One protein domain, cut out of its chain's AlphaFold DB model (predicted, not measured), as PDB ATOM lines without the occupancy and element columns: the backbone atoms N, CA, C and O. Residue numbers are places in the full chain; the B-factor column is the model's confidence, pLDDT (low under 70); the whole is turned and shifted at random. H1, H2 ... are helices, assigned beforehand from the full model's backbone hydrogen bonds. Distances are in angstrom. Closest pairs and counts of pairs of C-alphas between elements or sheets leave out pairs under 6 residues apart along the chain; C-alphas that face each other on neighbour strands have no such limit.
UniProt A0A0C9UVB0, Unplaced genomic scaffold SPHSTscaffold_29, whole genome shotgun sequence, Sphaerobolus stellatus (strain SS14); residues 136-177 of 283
ATOM      1  N   LYS A 136      39.008 -50.858 -28.332       60.00
ATOM      2  CA  LYS A 136      38.336 -51.027 -29.628       60.00
ATOM      3  C   LYS A 136      37.000 -51.762 -29.579       60.00
ATOM      4  O   LYS A 136      36.228 -51.630 -30.513       60.00
ATOM      5  N   ASN A 137      36.674 -52.522 -28.528       68.44
ATOM      6  CA  ASN A 137      35.408 -53.275 -28.530       68.44
ATOM      7  C   ASN A 137      34.191 -52.340 -28.383       68.44
ATOM      8  O   ASN A 137      33.239 -52.448 -29.144       68.44
ATOM      9  N   LYS A 138      34.248 -51.347 -27.482       76.56
ATOM     10  CA  LYS A 138      33.172 -50.342 -27.368       76.56
ATOM     11  C   LYS A 138      32.997 -49.522 -28.645       76.56
ATOM     12  O   LYS A 138      31.865 -49.229 -29.010       76.56
ATOM     13  N   GLU A 139      34.101 -49.173 -29.300       79.69
ATOM     14  CA  GLU A 139      34.096 -48.452 -30.574       79.69
ATOM     15  C   GLU A 139      33.486 -49.312 -31.690       79.69
ATOM     16  O   GLU A 139      32.540 -48.874 -32.328       79.69
ATOM     17  N   LEU A 140      33.888 -50.583 -31.810       82.88
ATOM     18  CA  LEU A 140      33.311 -51.543 -32.763       82.88
ATOM     19  C   LEU A 140      31.825 -51.848 -32.507       82.88
ATOM     20  O   LEU A 140      31.075 -52.110 -33.447       82.88
ATOM     21  N   VAL A 141      31.376 -51.834 -31.247       85.31
ATOM     22  CA  VAL A 141      29.952 -51.982 -30.895       85.31
ATOM     23  C   VAL A 141      29.157 -50.742 -31.308       85.31
ATOM     24  O   VAL A 141      28.034 -50.871 -31.797       85.31
ATOM     25  N   LEU A 142      29.723 -49.544 -31.132       87.44
ATOM     26  CA  LEU A 142      29.105 -48.296 -31.589       87.44
ATOM     27  C   LEU A 142      29.071 -48.214 -33.120       87.44
ATOM     28  O   LEU A 142      28.034 -47.854 -33.675       87.44
ATOM     29  N   GLU A 143      30.150 -48.610 -33.789       88.69
ATOM     30  CA  GLU A 143      30.264 -48.646 -35.250       88.69
ATOM     31  C   GLU A 143      29.289 -49.657 -35.868       88.69
ATOM     32  O   GLU A 143      28.549 -49.306 -36.780       88.69
ATOM     33  N   ASN A 144      29.156 -50.866 -35.303       91.12
ATOM     34  CA  ASN A 144      28.119 -51.817 -35.732       91.12
ATOM     35  C   ASN A 144      26.706 -51.250 -35.582       91.12
ATOM     36  O   ASN A 144      25.857 -51.448 -36.447       91.12
ATOM     37  N   LYS A 145      26.434 -50.541 -34.480       93.88
ATOM     38  CA  LYS A 145      25.121 -49.931 -34.256       93.88
ATOM     39  C   LYS A 145      24.836 -48.822 -35.273       93.88
ATOM     40  O   LYS A 145      23.694 -48.690 -35.707       93.88
ATOM     41  N   HIS A 146      25.857 -48.054 -35.650       95.25
ATOM     42  CA  HIS A 146      25.763 -47.043 -36.697       95.25
ATOM     43  C   HIS A 146      25.520 -47.673 -38.076       95.25
ATOM     44  O   HIS A 146      24.561 -47.300 -38.745       95.25
ATOM     45  N   LEU A 147      26.303 -48.690 -38.447       96.00
ATOM     46  CA  LEU A 147      26.140 -49.422 -39.706       96.00
ATOM     47  C   LEU A 147      24.760 -50.081 -39.817       96.00
ATOM     48  O   LEU A 147      24.155 -50.051 -40.882       96.00
ATOM     49  N   GLN A 148      24.219 -50.622 -38.721       95.50
ATOM     50  CA  GLN A 148      22.861 -51.174 -38.703       95.50
ATOM     51  C   GLN A 148      21.807 -50.102 -39.021       95.50
ATOM     52  O   GLN A 148      20.910 -50.346 -39.823       95.50
ATOM     53  N   GLN A 149      21.932 -48.906 -38.432       93.88
ATOM     54  CA  GLN A 149      21.029 -47.785 -38.719       93.88
ATOM     55  C   GLN A 149      21.140 -47.317 -40.171       93.88
ATOM     56  O   GLN A 149      20.130 -46.995 -40.794       93.88
ATOM     57  N   GLU A 150      22.357 -47.278 -40.707       94.69
ATOM     58  CA  GLU A 150      22.601 -46.893 -42.093       94.69
ATOM     59  C   GLU A 150      22.021 -47.926 -43.076       94.69
ATOM     60  O   GLU A 150      21.402 -47.569 -44.079       94.69
ATOM     61  N   LEU A 151      22.129 -49.214 -42.748       95.56
ATOM     62  CA  LEU A 151      21.562 -50.298 -43.545       95.56
ATOM     63  C   LEU A 151      20.028 -50.259 -43.538       95.56
ATOM     64  O   LEU A 151      19.415 -50.342 -44.602       95.56
ATOM     65  N   ASP A 152      19.409 -50.044 -42.376       91.00
ATOM     66  CA  ASP A 152      17.956 -49.860 -42.257       91.00
ATOM     67  C   ASP A 152      17.478 -48.634 -43.055       91.00
ATOM     68  O   ASP A 152      16.430 -48.675 -43.709       91.00
ATOM     69  N   TYR A 153      18.270 -47.557 -43.061       92.44
ATOM     70  CA  TYR A 153      18.010 -46.367 -43.868       92.44
ATOM     71  C   TYR A 153      18.037 -46.671 -45.374       92.44
ATOM     72  O   TYR A 153      17.079 -46.339 -46.082       92.44
ATOM     73  N   TYR A 154      19.080 -47.339 -45.879       92.94
ATOM     74  CA  TYR A 154      19.162 -47.687 -47.303       92.94
ATOM     75  C   TYR A 154      18.105 -48.709 -47.722       92.94
ATOM     76  O   TYR A 154      17.543 -48.576 -48.811       92.94
ATOM     77  N   VAL A 155      17.774 -49.680 -46.865       91.12
ATOM     78  CA  VAL A 155      16.673 -50.625 -47.106       91.12
ATOM     79  C   VAL A 155      15.343 -49.882 -47.206       91.12
ATOM     80  O   VAL A 155      14.597 -50.114 -48.156       91.12
ATOM     81  N   GLY A 156      15.062 -48.948 -46.292       85.62
ATOM     82  CA  GLY A 156      13.856 -48.120 -46.348       85.62
ATOM     83  C   GLY A 156      13.784 -47.272 -47.621       85.62
ATOM     84  O   GLY A 156      12.736 -47.207 -48.264       85.62
ATOM     85  N   ARG A 157      14.909 -46.683 -48.043       82.44
ATOM     86  CA  ARG A 157      14.995 -45.898 -49.285       82.44
ATOM     87  C   ARG A 157      14.794 -46.761 -50.532       82.44
ATOM     88  O   ARG A 157      14.068 -46.358 -51.437       82.44
ATOM     89  N   ALA A 158      15.399 -47.947 -50.570       83.00
ATOM     90  CA  ALA A 158      15.231 -48.901 -51.661       83.00
ATOM     91  C   ALA A 158      13.786 -49.409 -51.739       83.00
ATOM     92  O   ALA A 158      13.221 -49.457 -52.826       83.00
ATOM     93  N   GLN A 159      13.161 -49.722 -50.600       81.12
ATOM     94  CA  GLN A 159      11.745 -50.089 -50.540       81.12
ATOM     95  C   GLN A 159      10.849 -48.942 -51.017       81.12
ATOM     96  O   GLN A 159       9.962 -49.179 -51.826       81.12
ATOM     97  N   TYR A 160      11.107 -47.704 -50.591       73.06
ATOM     98  CA  TYR A 160      10.355 -46.533 -51.046       73.06
ATOM     99  C   TYR A 160      10.456 -46.327 -52.565       73.06
ATOM    100  O   TYR A 160       9.436 -46.137 -53.217       73.06
ATOM    101  N   ALA A 161      11.659 -46.431 -53.142       76.44
ATOM    102  CA  ALA A 161      11.867 -46.313 -54.588       76.44
ATOM    103  C   ALA A 161      11.233 -47.476 -55.375       76.44
ATOM    104  O   ALA A 161      10.673 -47.278 -56.450       76.44
ATOM    105  N   LEU A 162      11.280 -48.701 -54.840       75.44
ATOM    106  CA  LEU A 162      10.663 -49.867 -55.479       75.44
ATOM    107  C   LEU A 162       9.126 -49.790 -55.451       75.44
ATOM    108  O   LEU A 162       8.466 -50.229 -56.392       75.44
ATOM    109  N   TYR A 163       8.567 -49.221 -54.379       63.47
ATOM    110  CA  TYR A 163       7.129 -49.055 -54.150       63.47
ATOM    111  C   TYR A 163       6.616 -47.641 -54.453       63.47
ATOM    112  O   TYR A 163       5.489 -47.314 -54.089       63.47
ATOM    113  N   GLU A 164       7.371 -46.825 -55.198       60.16
ATOM    114  CA  GLU A 164       7.005 -45.456 -55.611       60.16
ATOM    115  C   GLU A 164       5.662 -45.392 -56.381       60.16
ATOM    116  O   GLU A 164       5.097 -44.323 -56.604       60.16
ATOM    117  N   LYS A 165       5.102 -46.551 -56.751       54.94
ATOM    118  CA  LYS A 165       3.802 -46.702 -57.413       54.94
ATOM    119  C   LYS A 165       2.657 -47.241 -56.549       54.94
ATOM    120  O   LYS A 165       1.545 -47.290 -57.066       54.94
ATOM    121  N   ASP A 166       2.875 -47.619 -55.290       60.88
ATOM    122  CA  ASP A 166       1.833 -48.252 -54.466       60.88
ATOM    123  C   ASP A 166       1.680 -47.566 -53.097       60.88
ATOM    124  O   ASP A 166       2.172 -48.019 -52.058       60.88
ATOM    125  N   ALA A 167       0.994 -46.420 -53.107       63.19
ATOM    126  CA  ALA A 167       0.701 -45.617 -51.917       63.19
ATOM    127  C   ALA A 167      -0.071 -46.403 -50.833       63.19
ATOM    128  O   ALA A 167       0.025 -46.093 -49.637       63.19
ATOM    129  N   ASP A 168      -0.788 -47.455 -51.233       67.81
ATOM    130  CA  ASP A 168      -1.567 -48.297 -50.332       67.81
ATOM    131  C   ASP A 168      -0.658 -49.188 -49.467       67.81
ATOM    132  O   ASP A 168      -0.930 -49.390 -48.277       67.81
ATOM    133  N   TRP A 169       0.484 -49.638 -50.004       70.81
ATOM    134  CA  TRP A 169       1.462 -50.436 -49.258       70.81
ATOM    135  C   TRP A 169       2.158 -49.626 -48.152       70.81
ATOM    136  O   TRP A 169       2.285 -50.101 -47.017       70.81
ATOM    137  N   ALA A 170       2.565 -48.386 -48.447       61.03
ATOM    138  CA  ALA A 170       3.211 -47.494 -47.474       61.03
ATOM    139  C   ALA A 170       2.276 -47.163 -46.294       61.03
ATOM    140  O   ALA A 170       2.697 -47.146 -45.133       61.03
ATOM    141  N   THR A 171       0.986 -46.987 -46.592       67.69
ATOM    142  CA  THR A 171      -0.053 -46.712 -45.593       67.69
ATOM    143  C   THR A 171      -0.320 -47.929 -44.697       67.69
ATOM    144  O   THR A 171      -0.451 -47.773 -43.480       67.69
ATOM    145  N   CYS A 172      -0.326 -49.148 -45.254       71.56
ATOM    146  CA  CYS A 172      -0.556 -50.384 -44.492       71.56
ATOM    147  C   CYS A 172       0.588 -50.742 -43.529       71.56
ATOM    148  O   CYS A 172       0.332 -51.319 -42.474       71.56
ATOM    149  N   ASN A 173       1.832 -50.380 -43.856       69.75
ATOM    150  CA  ASN A 173       3.004 -50.674 -43.019       69.75
ATOM    151  C   ASN A 173       3.347 -49.558 -42.013       69.75
ATOM    152  O   ASN A 173       4.369 -49.624 -41.334       69.75
ATOM    153  N   GLY A 174       2.494 -48.535 -41.884       67.69
ATOM    154  CA  GLY A 174       2.629 -47.500 -40.852       67.69
ATOM    155  C   GLY A 174       3.662 -46.410 -41.151       67.69
ATOM    156  O   GLY A 174       3.922 -45.565 -40.290       67.69
ATOM    157  N   TYR A 175       4.213 -46.371 -42.364       59.88
ATOM    158  CA  TYR A 175       5.093 -45.292 -42.798       59.88
ATOM    159  C   TYR A 175       4.247 -44.067 -43.163       59.88
ATOM    160  O   TYR A 175       3.641 -43.987 -44.229       59.88
ATOM    161  N   ARG A 176       4.174 -43.083 -42.256       71.06
ATOM    162  CA  ARG A 176       3.524 -41.799 -42.555       71.06
ATOM    163  C   ARG A 176       4.414 -40.991 -43.499       71.06
ATOM    164  O   ARG A 176       5.473 -40.520 -43.093       71.06
ATOM    165  N   LEU A 177       3.922 -40.759 -44.715       60.03
ATOM    166  CA  LEU A 177       4.541 -39.921 -45.755       60.03
ATOM    167  C   LEU A 177       4.939 -38.505 -45.280       60.03
ATOM    168  O   LEU A 177       5.781 -37.871 -45.899       60.03
TER     169      LEU A 177
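What this domain is: This is residues 136 to 177 of the 283 residues of an uncharacterized protein of Sphaerobolus stellatus (strain SS14) (UniProt A0A0C9UVB0). One long, straight helix, H1, makes the length of a rod, and after Leu 162 the backbone folds back as a small hook holding the short helix H2. Residues 136 to 155 of H1 stick out free as a shaft. The printed part has 42 residues with two named helices, H1 then H2, and no named strand; the class is all helix. It is extended, with a radius of gyration of the C-alphas of 14.6 A and spans of 45 by 17 by 11 A.

How they stand to each other: H1, residues 136 to 162, and H2, residues 167 to 172, are only just apart, their closest C-alphas 8.0 A from each other. A tight link of 4 residues joins them. In both helices every O i to N i+4 pair is within hydrogen-bond range.

Where its parts are: H1 runs 37.9 A from C-alpha 136 at (38.336, -51.027, -29.628) to C-alpha 162 at (10.663, -49.867, -55.479). H2 ends with C-alpha 172 at (-0.556, -50.384, -44.492).

The domain as a whole: The C-alphas farthest apart, of Lys 136 and Asp 168, are 45.0 A apart. The printed part has no cut. Its mean pLDDT is 78.1; 14 residues are under 70, among them 163 to 168.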